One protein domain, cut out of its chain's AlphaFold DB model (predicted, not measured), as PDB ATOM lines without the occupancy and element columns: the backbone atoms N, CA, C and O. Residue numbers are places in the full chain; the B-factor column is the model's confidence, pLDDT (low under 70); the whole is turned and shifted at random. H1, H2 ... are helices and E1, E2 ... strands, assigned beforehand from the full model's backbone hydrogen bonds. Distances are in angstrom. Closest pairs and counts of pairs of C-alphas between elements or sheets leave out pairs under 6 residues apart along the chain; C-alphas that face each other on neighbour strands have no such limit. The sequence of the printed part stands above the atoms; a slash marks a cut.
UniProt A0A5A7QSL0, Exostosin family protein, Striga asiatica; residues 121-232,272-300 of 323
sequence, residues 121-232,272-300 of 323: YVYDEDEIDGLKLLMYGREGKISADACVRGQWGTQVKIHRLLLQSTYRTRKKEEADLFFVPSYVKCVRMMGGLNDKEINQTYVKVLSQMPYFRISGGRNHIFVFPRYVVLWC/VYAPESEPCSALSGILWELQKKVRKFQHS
ATOM      1  N   TYR A 121      23.632  17.154  34.274       93.06
ATOM      2  CA  TYR A 121      23.352  18.157  35.299       93.06
ATOM      3  C   TYR A 121      22.911  17.451  36.580       93.06
ATOM      4  O   TYR A 121      22.059  16.566  36.537       93.06
ATOM      5  N   VAL A 122      23.470  17.841  37.721       94.25
ATOM      6  CA  VAL A 122      23.035  17.368  39.042       94.25
ATOM      7  C   VAL A 122      22.368  18.544  39.732       94.25
ATOM      8  O   VAL A 122      23.069  19.520  40.020       94.25
ATOM      9  N   TYR A 123      21.053  18.434  39.957       93.25
ATOM     10  CA  TYR A 123      20.261  19.430  40.684       93.25
ATOM     11  C   TYR A 123      20.867  19.689  42.065       93.25
ATOM     12  O   TYR A 123      21.245  18.739  42.755       93.25
ATOM     13  N   ASP A 124      20.950  20.958  42.460       93.75
ATOM     14  CA  ASP A 124      21.410  21.322  43.803       93.75
ATOM     15  C   ASP A 124      20.274  21.196  44.833       93.75
ATOM     16  O   ASP A 124      19.099  21.315  44.488       93.75
ATOM     17  N   GLU A 125      20.595  20.938  46.101       92.38
ATOM     18  CA  GLU A 125      19.586  20.625  47.125       92.38
ATOM     19  C   GLU A 125      18.691  21.822  47.484       92.38
ATOM     20  O   GLU A 125      17.524  21.629  47.830       92.38
ATOM     21  N   ASP A 126      19.208  23.044  47.337       92.62
ATOM     22  CA  ASP A 126      18.462  24.304  47.475       92.62
ATOM     23  C   ASP A 126      17.781  24.772  46.173       92.62
ATOM     24  O   ASP A 126      17.076  25.778  46.171       92.62
ATOM     25  N   GLU A 127      17.968  24.072  45.049       92.50
ATOM     26  CA  GLU A 127      17.512  24.554  43.739       92.50
ATOM     27  C   GLU A 127      15.995  24.414  43.521       92.50
ATOM     28  O   GLU A 127      15.400  25.186  42.769       92.50
ATOM     29  N   ILE A 128      15.365  23.413  44.148       90.44
ATOM     30  CA  ILE A 128      13.941  23.096  43.978       90.44
ATOM     31  C   ILE A 128      13.290  22.880  45.348       90.44
ATOM     32  O   ILE A 128      13.671  21.974  46.096       90.44
ATOM     33  N   ASP A 129      12.252  23.659  45.661       91.69
ATOM     34  CA  ASP A 129      11.523  23.545  46.926       91.69
ATOM     35  C   ASP A 129      10.871  22.153  47.051       91.69
ATOM     36  O   ASP A 129      10.051  21.737  46.225       91.69
ATOM     37  N   GLY A 130      11.266  21.434  48.104       87.69
ATOM     38  CA  GLY A 130      10.923  20.040  48.373       87.69
ATOM     39  C   GLY A 130      12.091  19.064  48.198       87.69
ATOM     40  O   GLY A 130      12.020  17.957  48.720       87.69
ATOM     41  N   LEU A 131      13.197  19.439  47.547       90.94
ATOM     42  CA  LEU A 131      14.298  18.498  47.297       90.94
ATOM     43  C   LEU A 131      15.046  18.120  48.591       90.94
ATOM     44  O   LEU A 131      15.184  16.933  48.893       90.94
ATOM     45  N   LYS A 132      15.366  19.105  49.446       94.62
ATOM     46  CA  LYS A 132      15.818  18.872  50.836       94.62
ATOM     47  C   LYS A 132      14.868  17.989  51.647       94.62
ATOM     48  O   LYS A 132      15.327  17.162  52.427       94.62
ATOM     49  N   LEU A 133      13.555  18.093  51.430       92.12
ATOM     50  CA  LEU A 133      12.553  17.271  52.118       92.12
ATOM     51  C   LEU A 133      12.669  15.789  51.695       92.12
ATOM     52  O   LEU A 133      12.658  14.902  52.549       92.12
ATOM     53  N   LEU A 134      12.897  15.523  50.400       86.81
ATOM     54  CA  LEU A 134      13.170  14.185  49.839       86.81
ATOM     55  C   LEU A 134      14.547  13.603  50.231       86.81
ATOM     56  O   LEU A 134      14.782  12.410  50.017       86.81
ATOM     57  N   MET A 135      15.464  14.418  50.759       93.00
ATOM     58  CA  MET A 135      16.823  14.015  51.154       93.00
ATOM     59  C   MET A 135      16.985  13.873  52.675       93.00
ATOM     60  O   MET A 135      17.592  12.906  53.130       93.00
ATOM     61  N   TYR A 136      16.415  14.791  53.458       94.56
ATOM     62  CA  TYR A 136      16.701  14.965  54.889       94.56
ATOM     63  C   TYR A 136      15.458  14.872  55.798       94.56
ATOM     64  O   TYR A 136      15.566  14.936  57.027       94.56
ATOM     65  N   GLY A 137      14.274  14.661  55.210       92.50
ATOM     66  CA  GLY A 137      13.006  14.528  55.927       92.50
ATOM     67  C   GLY A 137      12.474  15.841  56.507       92.50
ATOM     68  O   GLY A 137      13.106  16.891  56.417       92.50
ATOM     69  N   ARG A 138      11.281  15.773  57.111       91.81
ATOM     70  CA  ARG A 138      10.487  16.934  57.571       91.81
ATOM     71  C   ARG A 138      11.214  17.892  58.517       91.81
ATOM     72  O   ARG A 138      10.889  19.069  58.561       91.81
ATOM     73  N   GLU A 139      12.177  17.374  59.271       87.31
ATOM     74  CA  GLU A 139      12.884  18.083  60.344       87.31
ATOM     75  C   GLU A 139      14.388  18.249  60.055       87.31
ATOM     76  O   GLU A 139      15.138  18.647  60.941       87.31
ATOM     77  N   GLY A 140      14.868  17.869  58.862       89.81
ATOM     78  CA  GLY A 140      16.292  17.909  58.492       89.81
ATOM     79  C   GLY A 140      17.215  16.952  59.271       89.81
ATOM     80  O   GLY A 140      18.405  16.875  58.983       89.81
ATOM     81  N   LYS A 141      16.686  16.202  60.250       89.00
ATOM     82  CA  LYS A 141      17.445  15.331  61.170       89.00
ATOM     83  C   LYS A 141      18.119  14.126  60.505       89.00
ATOM     84  O   LYS A 141      18.961  13.482  61.127       89.00
ATOM     85  N   ILE A 142      17.738  13.780  59.276       92.25
ATOM     86  CA  ILE A 142      18.295  12.636  58.551       92.25
ATOM     87  C   ILE A 142      19.496  13.114  57.738       92.25
ATOM     88  O   ILE A 142      19.323  13.822  56.756       92.25
ATOM     89  N   SER A 143      20.712  12.724  58.124       92.12
ATOM     90  CA  SER A 143      21.922  13.085  57.374       92.12
ATOM     91  C   SER A 143      22.165  12.160  56.178       92.12
ATOM     92  O   SER A 143      21.821  10.974  56.197       92.12
ATOM     93  N   ALA A 144      22.843  12.678  55.149       89.75
ATOM     94  CA  ALA A 144      23.265  11.879  53.998       89.75
ATOM     95  C   ALA A 144      24.094  10.646  54.417       89.75
ATOM     96  O   ALA A 144      23.913   9.572  53.853       89.75
ATOM     97  N   ASP A 145      24.955  10.766  55.432       88.06
ATOM     98  CA  ASP A 145      25.821   9.681  55.916       88.06
ATOM     99  C   ASP A 145      25.073   8.593  56.696       88.06
ATOM    100  O   ASP A 145      25.413   7.412  56.579       88.06
ATOM    101  N   ALA A 146      23.988   8.936  57.401       87.06
ATOM    102  CA  ALA A 146      23.054   7.925  57.901       87.06
ATOM    103  C   ALA A 146      22.458   7.109  56.736       87.06
ATOM    104  O   ALA A 146      22.306   5.889  56.837       87.06
ATOM    105  N   CYS A 147      22.226   7.766  55.598       84.81
ATOM    106  CA  CYS A 147      21.710   7.165  54.375       84.81
ATOM    107  C   CYS A 147      22.756   6.480  53.473       84.81
ATOM    108  O   CYS A 147      22.354   5.848  52.501       84.81
ATOM    109  N   VAL A 148      24.065   6.537  53.759       82.12
ATOM    110  CA  VAL A 148      25.099   5.800  52.987       82.12
ATOM    111  C   VAL A 148      25.081   4.295  53.291       82.12
ATOM    112  O   VAL A 148      25.505   3.485  52.463       82.12
ATOM    113  N   ARG A 149      24.609   3.907  54.482       73.44
ATOM    114  CA  ARG A 149      24.638   2.525  54.983       73.44
ATOM    115  C   ARG A 149      23.364   1.757  54.617       73.44
ATOM    116  O   ARG A 149      22.282   2.327  54.542       73.44
ATOM    117  N   GLY A 150      23.491   0.442  54.444       68.12
ATOM    118  CA  GLY A 150      22.366  -0.441  54.121       68.12
ATOM    119  C   GLY A 150      21.842  -0.297  52.685       68.12
ATOM    120  O   GLY A 150      22.483   0.289  51.814       68.12
ATOM    121  N   GLN A 151      20.659  -0.863  52.433       61.56
ATOM    122  CA  GLN A 151      20.101  -1.065  51.085       61.56
ATOM    123  C   GLN A 151      19.700   0.232  50.354       61.56
ATOM    124  O   GLN A 151      19.546   0.226  49.136       61.56
ATOM    125  N   TRP A 152      19.553   1.352  51.065       71.75
ATOM    126  CA  TRP A 152      19.299   2.672  50.469       71.75
ATOM    127  C   TRP A 152      20.583   3.448  50.115       71.75
ATOM    128  O   TRP A 152      20.504   4.454  49.407       71.75
ATOM    129  N   GLY A 153      21.763   2.942  50.506       75.44
ATOM    130  CA  GLY A 153      23.072   3.555  50.249       75.44
ATOM    131  C   GLY A 153      23.351   3.897  48.785       75.44
ATOM    132  O   GLY A 153      24.033   4.880  48.499       75.44
ATOM    133  N   THR A 154      22.775   3.145  47.845       73.94
ATOM    134  CA  THR A 154      22.909   3.370  46.398       73.94
ATOM    135  C   THR A 154      22.424   4.757  45.959       73.94
ATOM    136  O   THR A 154      23.042   5.351  45.079       73.94
ATOM    137  N   GLN A 155      21.385   5.320  46.597       79.12
ATOM    138  CA  GLN A 155      20.902   6.675  46.287       79.12
ATOM    139  C   GLN A 155      21.978   7.731  46.597       79.12
ATOM    140  O   GLN A 155      22.279   8.584  45.763       79.12
ATOM    141  N   VAL A 156      22.610   7.635  47.773       84.94
ATOM    142  CA  VAL A 156      23.654   8.576  48.213       84.94
ATOM    143  C   VAL A 156      24.967   8.350  47.466       84.94
ATOM    144  O   VAL A 156      25.614   9.317  47.073       84.94
ATOM    145  N   LYS A 157      25.358   7.090  47.225       80.94
ATOM    146  CA  LYS A 157      26.593   6.748  46.503       80.94
ATOM    147  C   LYS A 157      26.574   7.256  45.060       80.94
ATOM    148  O   LYS A 157      27.532   7.904  44.652       80.94
ATOM    149  N   ILE A 158      25.487   7.024  44.314       78.94
ATOM    150  CA  ILE A 158      25.361   7.538  42.938       78.94
ATOM    151  C   ILE A 158      25.353   9.070  42.941       78.94
ATOM    152  O   ILE A 158      26.044   9.667  42.121       78.94
ATOM    153  N   HIS A 159      24.654   9.713  43.886       87.44
ATOM    154  CA  HIS A 159      24.675  11.173  43.987       87.44
ATOM    155  C   HIS A 159      26.091  11.711  44.250       87.44
ATOM    156  O   HIS A 159      26.580  12.514  43.462       87.44
ATOM    157  N   ARG A 160      26.784  11.231  45.295       87.31
ATOM    158  CA  ARG A 160      28.153  11.666  45.636       87.31
ATOM    159  C   ARG A 160      29.129  11.488  44.475       87.31
ATOM    160  O   ARG A 160      29.903  12.397  44.203       87.31
ATOM    161  N   LEU A 161      29.039  10.374  43.751       80.44
ATOM    162  CA  LEU A 161      29.906  10.122  42.606       80.44
ATOM    163  C   LEU A 161      29.566  11.049  41.424       80.44
ATOM    164  O   LEU A 161      30.465  11.639  40.837       80.44
ATOM    165  N   LEU A 162      28.285  11.287  41.119       82.56
ATOM    166  CA  LEU A 162      27.889  12.271  40.098       82.56
ATOM    167  C   LEU A 162      28.213  13.724  40.484       82.56
ATOM    168  O   LEU A 162      28.396  14.551  39.596       82.56
ATOM    169  N   LEU A 163      28.329  14.056  41.776       88.94
ATOM    170  CA  LEU A 163      28.848  15.359  42.214       88.94
ATOM    171  C   LEU A 163      30.343  15.533  41.887       88.94
ATOM    172  O   LEU A 163      30.761  16.675  41.684       88.94
ATOM    173  N   GLN A 164      31.100  14.427  41.849       83.81
ATOM    174  CA  GLN A 164      32.555  14.349  41.654       83.81
ATOM    175  C   GLN A 164      32.988  14.005  40.214       83.81
ATOM    176  O   GLN A 164      34.157  14.176  39.887       83.81
ATOM    177  N   SER A 165      32.095  13.495  39.360       77.06
ATOM    178  CA  SER A 165      32.477  12.955  38.051       77.06
ATOM    179  C   SER A 165      32.760  14.030  36.997       77.06
ATOM    180  O   SER A 165      32.103  15.071  36.934       77.06
ATOM    181  N   THR A 166      33.682  13.725  36.082       82.44
ATOM    182  CA  THR A 166      34.013  14.557  34.909       82.44
ATOM    183  C   THR A 166      32.844  14.727  33.929       82.44
ATOM    184  O   THR A 166      32.842  15.654  33.123       82.44
ATOM    185  N   TYR A 167      31.808  13.887  34.033       82.81
ATOM    186  CA  TYR A 167      30.555  14.000  33.275       82.81
ATOM    187  C   TYR A 167      29.601  15.068  33.828       82.81
ATOM    188  O   TYR A 167      28.576  15.350  33.201       82.81
ATOM    189  N   ARG A 168      29.888  15.668  34.990       90.06
ATOM    190  CA  ARG A 168      29.020  16.690  35.584       90.06
ATOM    191  C   ARG A 168      29.136  18.029  34.854       90.06
ATOM    192  O   ARG A 168      30.188  18.661  34.856       90.06
ATOM    193  N   THR A 169      28.014  18.544  34.354       92.69
ATOM    194  CA  THR A 169      27.895  19.954  33.944       92.69
ATOM    195  C   THR A 169      27.320  20.820  35.070       92.69
ATOM    196  O   THR A 169      26.488  20.378  35.864       92.69
ATOM    197  N   ARG A 170      27.760  22.085  35.132       93.31
ATOM    198  CA  ARG A 170      27.181  23.147  35.982       93.31
ATOM    199  C   ARG A 170      26.168  24.033  35.241       93.31
ATOM    200  O   ARG A 170      25.502  24.839  35.877       93.31
ATOM    201  N   LYS A 171      26.038  23.864  33.924       92.56
ATOM    202  CA  LYS A 171      25.057  24.527  33.052       92.56
ATOM    203  C   LYS A 171      23.975  23.527  32.651       92.56
ATOM    204  O   LYS A 171      24.304  22.392  32.300       92.56
ATOM    205  N   LYS A 172      22.709  23.938  32.679       91.00
ATOM    206  CA  LYS A 172      21.550  23.082  32.358       91.00
ATOM    207  C   LYS A 172      21.345  22.952  30.847       91.00
ATOM    208  O   LYS A 172      20.843  21.952  30.355       91.00
ATOM    209  N   GLU A 173      21.787  23.969  30.124       89.50
ATOM    210  CA  GLU A 173      21.675  24.170  28.682       89.50
ATOM    211  C   GLU A 173      22.620  23.235  27.913       89.50
ATOM    212  O   GLU A 173      22.344  22.857  26.781       89.50
ATOM    213  N   GLU A 174      23.724  22.836  28.550       89.25
ATOM    214  CA  GLU A 174      24.698  21.883  28.013       89.25
ATOM    215  C   GLU A 174      24.424  20.428  28.447       89.25
ATOM    216  O   GLU A 174      25.253  19.558  28.188       89.25
ATOM    217  N   ALA A 175      23.323  20.143  29.150       87.88
ATOM    218  CA  ALA A 175      23.067  18.831  29.743       87.88
ATOM    219  C   ALA A 175      22.298  17.886  28.804       87.88
ATOM    220  O   ALA A 175      21.199  18.198  28.348       87.88
ATOM    221  N   ASP A 176      22.831  16.680  28.593       78.56
ATOM    222  CA  ASP A 176      22.089  15.571  27.986       78.56
ATOM    223  C   ASP A 176      21.018  15.036  28.954       78.56
ATOM    224  O   ASP A 176      19.896  14.719  28.549       78.56
ATOM    225  N   LEU A 177      21.387  14.913  30.236       82.19
ATOM    226  CA  LEU A 177      20.607  14.261  31.291       82.19
ATOM    227  C   LEU A 177      20.615  15.074  32.592       82.19
ATOM    228  O   LEU A 177      21.559  15.810  32.875       82.19
ATOM    229  N   PHE A 178      19.586  14.886  33.416       84.25
ATOM    230  CA  PHE A 178      19.364  15.610  34.667       84.25
ATOM    231  C   PHE A 178      19.190  14.633  35.837       84.25
ATOM    232  O   PHE A 178      18.179  13.943  35.927       84.25
ATOM    233  N   PHE A 179      20.151  14.557  36.752       86.56
ATOM    234  CA  PHE A 179      20.061  13.714  37.944       86.56
ATOM    235  C   PHE A 179      19.346  14.437  39.088       86.56
ATOM    236  O   PHE A 179      19.782  15.510  39.509       86.56
ATOM    237  N   VAL A 180      18.281  13.823  39.615       86.00
ATOM    238  CA  VAL A 180      17.510  14.345  40.752       86.00
ATOM    239  C   VAL A 180      17.931  13.622  42.041       86.00
ATOM    240  O   VAL A 180      17.560  12.456  42.234       86.00
ATOM    241  N   PRO A 181      18.679  14.274  42.952       90.81
ATOM    242  CA  PRO A 181      19.059  13.659  44.214       90.81
ATOM    243  C   PRO A 181      17.827  13.466  45.098       90.81
ATOM    244  O   PRO A 181      17.079  14.391  45.386       90.81
ATOM    245  N   SER A 182      17.588  12.232  45.528       85.00
ATOM    246  CA  SER A 182      16.525  11.928  46.482       85.00
ATOM    247  C   SER A 182      16.914  10.709  47.306       85.00
ATOM    248  O   SER A 182      17.330   9.688  46.762       85.00
ATOM    249  N   TYR A 183      16.796  10.818  48.628       90.38
ATOM    250  CA  TYR A 183      17.113   9.745  49.579       90.38
ATOM    251  C   TYR A 183      15.831   9.175  50.199       90.38
ATOM    252  O   TYR A 183      15.850   8.611  51.293       90.38
ATOM    253  N   VAL A 184      14.698   9.315  49.497       83.06
ATOM    254  CA  VAL A 184      13.346   8.996  49.984       83.06
ATOM    255  C   VAL A 184      13.223   7.618  50.608       83.06
ATOM    256  O   VAL A 184      12.411   7.441  51.512       83.06
ATOM    257  N   LYS A 185      14.026   6.635  50.176       82.00
ATOM    258  CA  LYS A 185      13.963   5.308  50.778       82.00
ATOM    259  C   LYS A 185      14.550   5.308  52.188       82.00
ATOM    260  O   LYS A 185      13.918   4.767  53.087       82.00
ATOM    261  N   CYS A 186      15.690   5.961  52.391       86.50
ATOM    262  CA  CYS A 186      16.256   6.207  53.716       86.50
ATOM    263  C   CYS A 186      15.304   7.047  54.584       86.50
ATOM    264  O   CYS A 186      14.955   6.645  55.693       86.50
ATOM    265  N   VAL A 187      14.822   8.171  54.039       89.31
ATOM    266  CA  VAL A 187      13.940   9.119  54.739       89.31
ATOM    267  C   VAL A 187      12.660   8.439  55.230       89.31
ATOM    268  O   VAL A 187      12.290   8.599  56.391       89.31
ATOM    269  N   ARG A 188      12.032   7.608  54.388       86.94
ATOM    270  CA  ARG A 188      10.875   6.779  54.750       86.94
ATOM    271  C   ARG A 188      11.207   5.753  55.836       86.94
ATOM    272  O   ARG A 188      10.468   5.629  56.805       86.94
ATOM    273  N   MET A 189      12.305   5.006  55.678       83.81
ATOM    274  CA  MET A 189      12.679   3.935  56.614       83.81
ATOM    275  C   MET A 189      13.051   4.450  58.010       83.81
ATOM    276  O   MET A 189      12.918   3.701  58.971       83.81
ATOM    277  N   MET A 190      13.476   5.712  58.134       86.81
ATOM    278  CA  MET A 190      13.766   6.363  59.420       86.81
ATOM    279  C   MET A 190      12.667   7.354  59.858       86.81
ATOM    280  O   MET A 190      12.919   8.232  60.676       86.81
ATOM    281  N   GLY A 191      11.446   7.232  59.316       88.44
ATOM    282  CA  GLY A 191      10.259   7.979  59.765       88.44
ATOM    283  C   GLY A 191      10.217   9.473  59.409       88.44
ATOM    284  O   GLY A 191       9.283  10.172  59.801       88.44
ATOM    285  N   GLY A 192      11.191   9.974  58.645       89.88
ATOM    286  CA  GLY A 192      11.310  11.391  58.293       89.88
ATOM    287  C   GLY A 192      10.234  11.903  57.331       89.88
ATOM    288  O   GLY A 192      10.010  13.111  57.294       89.88
ATOM    289  N   LEU A 193       9.573  11.009  56.585       84.69
ATOM    290  CA  LEU A 193       8.363  11.255  55.785       84.69
ATOM    291  C   LEU A 193       7.517   9.977  55.679       84.69
ATOM    292  O   LEU A 193       8.061   8.871  55.667       84.69
ATOM    293  N   ASN A 194       6.203  10.132  55.515       82.00
ATOM    294  CA  ASN A 194       5.287   9.061  55.114       82.00
ATOM    295  C   ASN A 194       5.025   9.050  53.590       82.00
ATOM    296  O   ASN A 194       5.345   9.996  52.873       82.00
ATOM    297  N   ASP A 195       4.417   7.975  53.086       77.44
ATOM    298  CA  ASP A 195       4.198   7.740  51.650       77.44
ATOM    299  C   ASP A 195       3.366   8.839  50.959       77.44
ATOM    300  O   ASP A 195       3.648   9.200  49.816       77.44
ATOM    301  N   LYS A 196       2.376   9.418  51.656       76.50
ATOM    302  CA  LYS A 196       1.553  10.523  51.136       76.50
ATOM    303  C   LYS A 196       2.381  11.802  51.008       76.50
ATOM    304  O   LYS A 196       2.333  12.454  49.967       76.50
ATOM    305  N   GLU A 197       3.182  12.119  52.025       79.31
ATOM    306  CA  GLU A 197       4.104  13.262  52.004       79.31
ATOM    307  C   GLU A 197       5.152  13.114  50.892       79.31
ATOM    308  O   GLU A 197       5.423  14.077  50.179       79.31
ATOM    309  N   ILE A 198       5.701  11.910  50.689       76.62
ATOM    310  CA  ILE A 198       6.658  11.615  49.609       76.62
ATOM    311  C   ILE A 198       6.009  11.830  48.235       76.62
ATOM    312  O   ILE A 198       6.582  12.531  47.400       76.62
ATOM    313  N   ASN A 199       4.802  11.299  48.007       73.50
ATOM    314  CA  ASN A 199       4.074  11.475  46.745       73.50
ATOM    315  C   ASN A 199       3.772  12.954  46.453       73.50
ATOM    316  O   ASN A 199       4.001  13.424  45.336       73.50
ATOM    317  N   GLN A 200       3.282  13.696  47.452       73.94
ATOM    318  CA  GLN A 200       2.992  15.129  47.333       73.94
ATOM    319  C   GLN A 200       4.266  15.949  47.085       73.94
ATOM    320  O   GLN A 200       4.274  16.835  46.229       73.94
ATOM    321  N   THR A 201       5.360  15.622  47.778       77.44
ATOM    322  CA  THR A 201       6.651  16.306  47.617       77.44
ATOM    323  C   THR A 201       7.258  16.035  46.242       77.44
ATOM    324  O   THR A 201       7.746  16.972  45.617       77.44
ATOM    325  N   TYR A 202       7.173  14.809  45.710       77.94
ATOM    326  CA  TYR A 202       7.608  14.541  44.335       77.94
ATOM    327  C   TYR A 202       6.813  15.364  43.316       77.94
ATOM    328  O   TYR A 202       7.431  16.014  42.481       77.94
ATOM    329  N   VAL A 203       5.477  15.425  43.394       73.56
ATOM    330  CA  VAL A 203       4.690  16.277  42.477       73.56
ATOM    331  C   VAL A 203       5.062  17.756  42.610       73.56
ATOM    332  O   VAL A 203       5.259  18.422  41.591       73.56
ATOM    333  N   LYS A 204       5.257  18.260  43.837       76.44
ATOM    334  CA  LYS A 204       5.757  19.621  44.076       76.44
ATOM    335  C   LYS A 204       7.101  19.852  43.372       76.44
ATOM    336  O   LYS A 204       7.220  20.802  42.602       76.44
ATOM    337  N   VAL A 205       8.081  18.969  43.567       79.06
ATOM    338  CA  VAL A 205       9.424  19.051  42.963       79.06
ATOM    339  C   VAL A 205       9.362  18.974  41.430       79.06
ATOM    340  O   VAL A 205       9.893  19.850  40.751       79.06
ATOM    341  N   LEU A 206       8.658  17.988  40.865       75.38
ATOM    342  CA  LEU A 206       8.544  17.799  39.412       75.38
ATOM    343  C   LEU A 206       7.830  18.967  38.720       75.38
ATOM    344  O   LEU A 206       8.246  19.392  37.644       75.38
ATOM    345  N   SER A 207       6.786  19.527  39.343       72.75
ATOM    346  CA  SER A 207       6.032  20.652  38.772       72.75
ATOM    347  C   SER A 207       6.879  21.917  38.564       72.75
ATOM    348  O   SER A 207       6.587  22.684  37.641       72.75
ATOM    349  N   GLN A 208       7.934  22.103  39.368       80.38
ATOM    350  CA  GLN A 208       8.853  23.247  39.327       80.38
ATOM    351  C   GLN A 208      10.009  23.076  38.328       80.38
ATOM    352  O   GLN A 208      10.620  24.067  37.938       80.38
ATOM    353  N   MET A 209      10.337  21.852  37.902       76.69
ATOM    354  CA  MET A 209      11.508  21.590  37.053       76.69
ATOM    355  C   MET A 209      11.256  21.995  35.583       76.69
ATOM    356  O   MET A 209      10.498  21.314  34.888       76.69
ATOM    357  N   PRO A 210      11.923  23.033  35.032       77.75
ATOM    358  CA  PRO A 210      11.619  23.517  33.681       77.75
ATOM    359  C   PRO A 210      11.979  22.488  32.595       77.75
ATOM    360  O   PRO A 210      11.149  22.143  31.753       77.75
ATOM    361  N   TYR A 211      13.178  21.903  32.668       73.31
ATOM    362  CA  TYR A 211      13.656  20.882  31.722       73.31
ATOM    363  C   TYR A 211      12.884  19.553  31.793       73.31
ATOM    364  O   TYR A 211      12.909  18.767  30.839       73.31
ATOM    365  N   PHE A 212      12.157  19.304  32.890       71.38
ATOM    366  CA  PHE A 212      11.298  18.126  33.021       71.38
ATOM    367  C   PHE A 212      10.132  18.201  32.030       71.38
ATOM    368  O   PHE A 212       9.898  17.249  31.293       71.38
ATOM    369  N   ARG A 213       9.458  19.353  31.901       63.56
ATOM    370  CA  ARG A 213       8.338  19.504  30.951       63.56
ATOM    371  C   ARG A 213       8.783  19.433  29.484       63.56
ATOM    372  O   ARG A 213       8.063  18.867  28.668       63.56
ATOM    373  N   ILE A 214       9.980  19.939  29.165       65.44
ATOM    374  CA  ILE A 214      10.549  19.929  27.800       65.44
ATOM    375  C   ILE A 214      10.793  18.491  27.317       65.44
ATOM    376  O   ILE A 214      10.297  18.089  26.266       65.44
ATOM    377  N   SER A 215      11.525  17.692  28.099       57.03
ATOM    378  CA  SER A 215      11.776  16.283  27.760       57.03
ATOM    379  C   SER A 215      10.565  15.382  28.022       57.03
ATOM    380  O   SER A 215      10.515  14.259  27.523       57.03
ATOM    381  N   GLY A 216       9.595  15.849  28.808       53.94
ATOM    382  CA  GLY A 216       8.595  15.009  29.458       53.94
ATOM    383  C   GLY A 216       9.224  14.035  30.453       53.94
ATOM    384  O   GLY A 216       8.859  12.867  30.471       53.94
ATOM    385  N   GLY A 217      10.242  14.492  31.185       58.38
ATOM    386  CA  GLY A 217      11.042  13.757  32.166       58.38
ATOM    387  C   GLY A 217      11.895  12.614  31.611       58.38
ATOM    388  O   GLY A 217      12.596  11.959  32.375       58.38
ATOM    389  N   ARG A 218      11.896  12.380  30.292       57.88
ATOM    390  CA  ARG A 218      12.680  11.307  29.644       57.88
ATOM    391  C   ARG A 218      14.195  11.472  29.798       57.88
ATOM    392  O   ARG A 218      14.917  10.491  29.651       57.88
ATOM    393  N   ASN A 219      14.659  12.683  30.107       65.38
ATOM    394  CA  ASN A 219      16.068  12.993  30.349       65.38
ATOM    395  C   ASN A 219      16.409  13.021  31.854       65.38
ATOM    396  O   ASN A 219      17.556  13.293  32.209       65.38
ATOM    397  N   HIS A 220      15.443  12.762  32.745       74.94
ATOM    398  CA  HIS A 220      15.623  12.865  34.193       74.94
ATOM    399  C   HIS A 220      15.916  11.502  34.828       74.94
ATOM    400  O   HIS A 220      15.169  10.540  34.664       74.94
ATOM    401  N   ILE A 221      17.017  11.426  35.576       77.44
ATOM    402  CA  ILE A 221      17.482  10.222  36.268       77.44
ATOM    403  C   ILE A 221      16.992  10.264  37.717       77.44
ATOM    404  O   ILE A 221      17.385  11.142  38.490       77.44
ATOM    405  N   PHE A 222      16.195   9.264  38.095       76.31
ATOM    406  CA  PHE A 222      15.761   9.004  39.469       76.31
ATOM    407  C   PHE A 222      16.272   7.627  39.908       76.31
ATOM    408  O   PHE A 222      16.165   6.656  39.158       76.31
ATOM    409  N   VAL A 223      16.818   7.523  41.123       73.88
ATOM    410  CA  VAL A 223      17.345   6.258  41.664       73.88
ATOM    411  C   VAL A 223      16.381   5.706  42.704       73.88
ATOM    412  O   VAL A 223      16.241   6.278  43.784       73.88
ATOM    413  N   PHE A 224      15.769   4.557  42.416       67.38
ATOM    414  CA  PHE A 224      14.901   3.835  43.346       67.38
ATOM    415  C   PHE A 224      15.524   2.474  43.708       67.38
ATOM    416  O   PHE A 224      15.537   1.572  42.867       67.38
ATOM    417  N   PRO A 225      16.061   2.293  44.929       62.50
ATOM    418  CA  PRO A 225      16.639   1.021  45.348       62.50
ATOM    419  C   PRO A 225      15.528  -0.013  45.577       62.50
ATOM    420  O   PRO A 225      14.611   0.208  46.374       62.50
ATOM    421  N   ARG A 226      15.614  -1.153  44.884       51.62
ATOM    422  CA  ARG A 226      14.717  -2.302  45.084       51.62
ATOM    423  C   ARG A 226      15.232  -3.212  46.195       51.62
ATOM    424  O   ARG A 226      16.437  -3.368  46.368       51.62
ATOM    425  N   TYR A 227      14.312  -3.898  46.864       43.06
ATOM    426  CA  TYR A 227      14.643  -5.097  47.621       43.06
ATOM    427  C   TYR A 227      14.589  -6.317  46.698       43.06
ATOM    428  O   TYR A 227      13.589  -6.541  46.022       43.06
ATOM    429  N   VAL A 228      15.629  -7.146  46.729       38.53
ATOM    430  CA  VAL A 228      15.469  -8.600  46.619       38.53
ATOM    431  C   VAL A 228      16.027  -9.150  47.921       38.53
ATOM    432  O   VAL A 228      17.231  -9.086  48.161       38.53
ATOM    433  N   VAL A 229      15.148  -9.619  48.805       32.38
ATOM    434  CA  VAL A 229      15.568 -10.220  50.075       32.38
ATOM    435  C   VAL A 229      15.898 -11.686  49.812       32.38
ATOM    436  O   VAL A 229      15.095 -12.578  50.070       32.38
ATOM    437  N   LEU A 230      17.085 -11.918  49.247       30.45
ATOM    438  CA  LEU A 230      17.645 -13.248  49.013       30.45
ATOM    439  C   LEU A 230      18.061 -13.888  50.351       30.45
ATOM    440  O   LEU A 230      19.236 -13.973  50.697       30.45
ATOM    441  N   TRP A 231      17.067 -14.342  51.118       25.83
ATOM    442  CA  TRP A 231      17.288 -15.347  52.153       25.83
ATOM    443  C   TRP A 231      17.807 -16.616  51.473       25.83
ATOM    444  O   TRP A 231      17.136 -17.183  50.611       25.83
ATOM    445  N   CYS A 232      19.004 -17.062  51.853       30.58
ATOM    446  CA  CYS A 232      19.609 -18.275  51.314       30.58
ATOM    447  C   CYS A 232      18.855 -19.511  51.837       30.58
ATOM    448  O   CYS A 232      19.124 -19.986  52.938       30.58
ATOM    449  N   VAL A 272      19.400  -0.723  37.713       31.53
ATOM    450  CA  VAL A 272      20.761  -0.694  38.254       31.53
ATOM    451  C   VAL A 272      20.790  -1.612  39.462       31.53
ATOM    452  O   VAL A 272      20.151  -1.320  40.474       31.53
ATOM    453  N   TYR A 273      21.523  -2.718  39.353       30.58
ATOM    454  CA  TYR A 273      21.740  -3.647  40.454       30.58
ATOM    455  C   TYR A 273      23.227  -3.725  40.772       30.58
ATOM    456  O   TYR A 273      24.026  -4.039  39.896       30.58
ATOM    457  N   ALA A 274      23.569  -3.413  42.021       30.09
ATOM    458  CA  ALA A 274      24.886  -3.641  42.598       30.09
ATOM    459  C   ALA A 274      24.822  -3.515  44.129       30.09
ATOM    460  O   ALA A 274      24.881  -2.402  44.667       30.09
ATOM    461  N   PRO A 275      24.735  -4.629  44.869       42.59
ATOM    462  CA  PRO A 275      25.736  -4.826  45.903       42.59
ATOM    463  C   PRO A 275      27.134  -4.907  45.260       42.59
ATOM    464  O   PRO A 275      27.251  -5.275  44.095       42.59
ATOM    465  N   GLU A 276      28.157  -4.567  46.047       38.38
ATOM    466  CA  GLU A 276      29.488  -5.205  46.151       38.38
ATOM    467  C   GLU A 276      30.636  -4.213  46.386       38.38
ATOM    468  O   GLU A 276      30.431  -3.006  46.542       38.38
ATOM    469  N   SER A 277      31.819  -4.779  46.622       40.62
ATOM    470  CA  SER A 277      32.936  -4.192  47.362       40.62
ATOM    471  C   SER A 277      33.818  -3.224  46.577       40.62
ATOM    472  O   SER A 277      34.649  -2.564  47.196       40.62
ATOM    473  N   GLU A 278      33.640  -3.092  45.260       37.41
ATOM    474  CA  GLU A 278      34.473  -2.224  44.419       37.41
ATOM    475  C   GLU A 278      33.666  -1.149  43.667       37.41
ATOM    476  O   GLU A 278      32.573  -1.423  43.169       37.41
ATOM    477  N   PRO A 279      34.190   0.086  43.542       44.88
ATOM    478  CA  PRO A 279      33.445   1.208  42.965       44.88
ATOM    479  C   PRO A 279      33.304   1.165  41.430       44.88
ATOM    480  O   PRO A 279      32.483   1.898  40.879       44.88
ATOM    481  N   CYS A 280      34.094   0.340  40.732       41.66
ATOM    482  CA  CYS A 280      34.363   0.521  39.300       41.66
ATOM    483  C   CYS A 280      33.523  -0.328  38.329       41.66
ATOM    484  O   CYS A 280      33.523  -0.022  37.140       41.66
ATOM    485  N   SER A 281      32.797  -1.361  38.767       51.47
ATOM    486  CA  SER A 281      32.020  -2.225  37.853       51.47
ATOM    487  C   SER A 281      30.631  -1.651  37.540       51.47
ATOM    488  O   SER A 281      30.292  -1.376  36.388       51.47
ATOM    489  N   ALA A 282      29.833  -1.412  38.581       48.16
ATOM    490  CA  ALA A 282      28.422  -1.059  38.463       48.16
ATOM    491  C   ALA A 282      28.181   0.306  37.808       48.16
ATOM    492  O   ALA A 282      27.402   0.412  36.861       48.16
ATOM    493  N   LEU A 283      28.869   1.354  38.283       53.97
ATOM    494  CA  LEU A 283      28.762   2.700  37.712       53.97
ATOM    495  C   LEU A 283      29.196   2.712  36.243       53.97
ATOM    496  O   LEU A 283      28.543   3.349  35.421       53.97
ATOM    497  N   SER A 284      30.257   1.980  35.906       51.44
ATOM    498  CA  SER A 284      30.725   1.848  34.529       51.44
ATOM    499  C   SER A 284      29.636   1.262  33.630       51.44
ATOM    500  O   SER A 284      29.399   1.793  32.549       51.44
ATOM    501  N   GLY A 285      28.877   0.271  34.114       51.69
ATOM    502  CA  GLY A 285      27.659  -0.214  33.455       51.69
ATOM    503  C   GLY A 285      26.563   0.853  33.307       51.69
ATOM    504  O   GLY A 285      25.987   0.986  32.229       51.69
ATOM    505  N   ILE A 286      26.301   1.665  34.342       59.47
ATOM    506  CA  ILE A 286      25.324   2.772  34.270       59.47
ATOM    507  C   ILE A 286      25.726   3.775  33.185       59.47
ATOM    508  O   ILE A 286      24.930   4.086  32.304       59.47
ATOM    509  N   LEU A 287      26.960   4.279  33.231       55.53
ATOM    510  CA  LEU A 287      27.471   5.271  32.283       55.53
ATOM    511  C   LEU A 287      27.575   4.692  30.863       55.53
ATOM    512  O   LEU A 287      27.345   5.413  29.892       55.53
ATOM    513  N   TRP A 288      27.839   3.389  30.728       52.69
ATOM    514  CA  TRP A 288      27.785   2.656  29.461       52.69
ATOM    515  C   TRP A 288      26.369   2.546  28.877       52.69
ATOM    516  O   TRP A 288      26.215   2.651  27.663       52.69
ATOM    517  N   GLU A 289      25.316   2.400  29.687       56.69
ATOM    518  CA  GLU A 289      23.938   2.467  29.174       56.69
ATOM    519  C   GLU A 289      23.475   3.910  28.913       56.69
ATOM    520  O   GLU A 289      22.853   4.172  27.882       56.69
ATOM    521  N   LEU A 290      23.813   4.869  29.783       57.47
ATOM    522  CA  LEU A 290      23.420   6.276  29.616       57.47
ATOM    523  C   LEU A 290      24.084   6.943  28.400       57.47
ATOM    524  O   LEU A 290      23.461   7.782  27.753       57.47
ATOM    525  N   GLN A 291      25.312   6.555  28.034       55.12
ATOM    526  CA  GLN A 291      25.979   7.093  26.841       55.12
ATOM    527  C   GLN A 291      25.410   6.572  25.515       55.12
ATOM    528  O   GLN A 291      25.748   7.109  24.459       55.12
ATOM    529  N   LYS A 292      24.543   5.546  25.522       54.56
ATOM    530  CA  LYS A 292      23.937   4.973  24.305       54.56
ATOM    531  C   LYS A 292      22.813   5.861  23.764       54.56
ATOM    532  O   LYS A 292      21.693   5.402  23.534       54.56
ATOM    533  N   LYS A 293      23.159   7.115  23.438       48.06
ATOM    534  CA  LYS A 293      22.338   8.120  22.728       48.06
ATOM    535  C   LYS A 293      21.714   7.572  21.424       48.06
ATOM    536  O   LYS A 293      20.735   8.111  20.922       48.06
ATOM    537  N   VAL A 294      22.255   6.465  20.904       37.00
ATOM    538  CA  VAL A 294      21.801   5.710  19.720       37.00
ATOM    539  C   VAL A 294      20.507   4.911  19.952       37.00
ATOM    540  O   VAL A 294      19.807   4.601  18.985       37.00
ATOM    541  N   ARG A 295      20.095   4.625  21.201       36.72
ATOM    542  CA  ARG A 295      18.701   4.219  21.453       36.72
ATOM    543  C   ARG A 295      17.804   5.419  21.153       36.72
ATOM    544  O   ARG A 295      17.532   6.219  22.040       36.72
ATOM    545  N   LYS A 296      17.304   5.516  19.911       34.12
ATOM    546  CA  LYS A 296      16.206   6.420  19.534       34.12
ATOM    547  C   LYS A 296      15.077   6.222  20.544       34.12
ATOM    548  O   LYS A 296      14.334   5.240  20.462       34.12
ATOM    549  N   PHE A 297      14.950   7.142  21.500       35.97
ATOM    550  CA  PHE A 297      13.874   7.147  22.482       35.97
ATOM    551  C   PHE A 297      12.577   7.482  21.745       35.97
ATOM    552  O   PHE A 297      12.161   8.637  21.725       35.97
ATOM    553  N   GLN A 298      11.981   6.463  21.095       29.67
ATOM    554  CA  GLN A 298      10.776   6.600  20.274       29.67
ATOM    555  C   GLN A 298       9.791   7.532  20.965       29.67
ATOM    556  O   GLN A 298       9.535   7.376  22.168       29.67
ATOM    557  N   HIS A 299       9.330   8.512  20.189       33.16
ATOM    558  CA  HIS A 299       8.556   9.649  20.649       33.16
ATOM    559  C   HIS A 299       7.142   9.180  21.004       33.16
ATOM    560  O   HIS A 299       6.211   9.308  20.218       33.16
ATOM    561  N   SER A 300       7.011   8.572  22.183       38.50
ATOM    562  CA  SER A 300       5.715   8.294  22.784       38.50
ATOM    563  C   SER A 300       5.102   9.629  23.189       38.50
ATOM    564  O   SER A 300       5.667  10.333  24.030       38.50
TER     565      SER A 300
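What this domain is: This is residues 121 to 232 and 272 to 300 of the 323 residues of the protein "Exostosin family protein" of Striga asiatica (UniProt A0A5A7QSL0). Little regular structure is present: a body of loops has helices H1, H3 and H4 grouped on one side and H2 and H6 on another, with residues 121 to 122 and 220 to 221 pairing parallel with the short strand E1. The 141 printed residues, mostly helix by named elements, which hold only 56, run H1 H2 E1 H3 H4 H5 H6. It is compact, radius of gyration of the C-alphas 15.6 A, spanning 40 by 38 by 30 A.

Where its parts are: H1 is residues 131 to 136, from C-alpha (14.298, 18.498, 47.297); H2 153 to 164, 16.7 A; E1 177 to 179; H3 184 to 189; H4 195 to 208, 20.3 A; H5 210 to 215; H6 282 to 290, ending at C-alpha (23.420, 6.276, 29.616).

How they stand to each other: H1 touches H3, closest C-alphas Leu 134 and Val 184, 5.2 A. H1 touches H4, Leu 131 and Val 205, 6.5 A. H2 and H6 are close but not clearly touching, Ile 158 and Leu 283, 7.9 A; likewise H4 and H5, Leu 206 and Phe 212, 7.0 A. O i to N i+4 pairs are within hydrogen-bond range throughout H1, H2, H3 and H6, 9 of 10 in H4, 1 of 2 in H5.

The domain as a whole: Residues 233 to 271 are cut out, a 21.9 A gap between C-alphas 232 and 272. Links H1 to H2 and H2 to E1 are long. Residues 150 to 151, 213 to 219, 224 to 232 and 272 to 300 have pLDDT under 70.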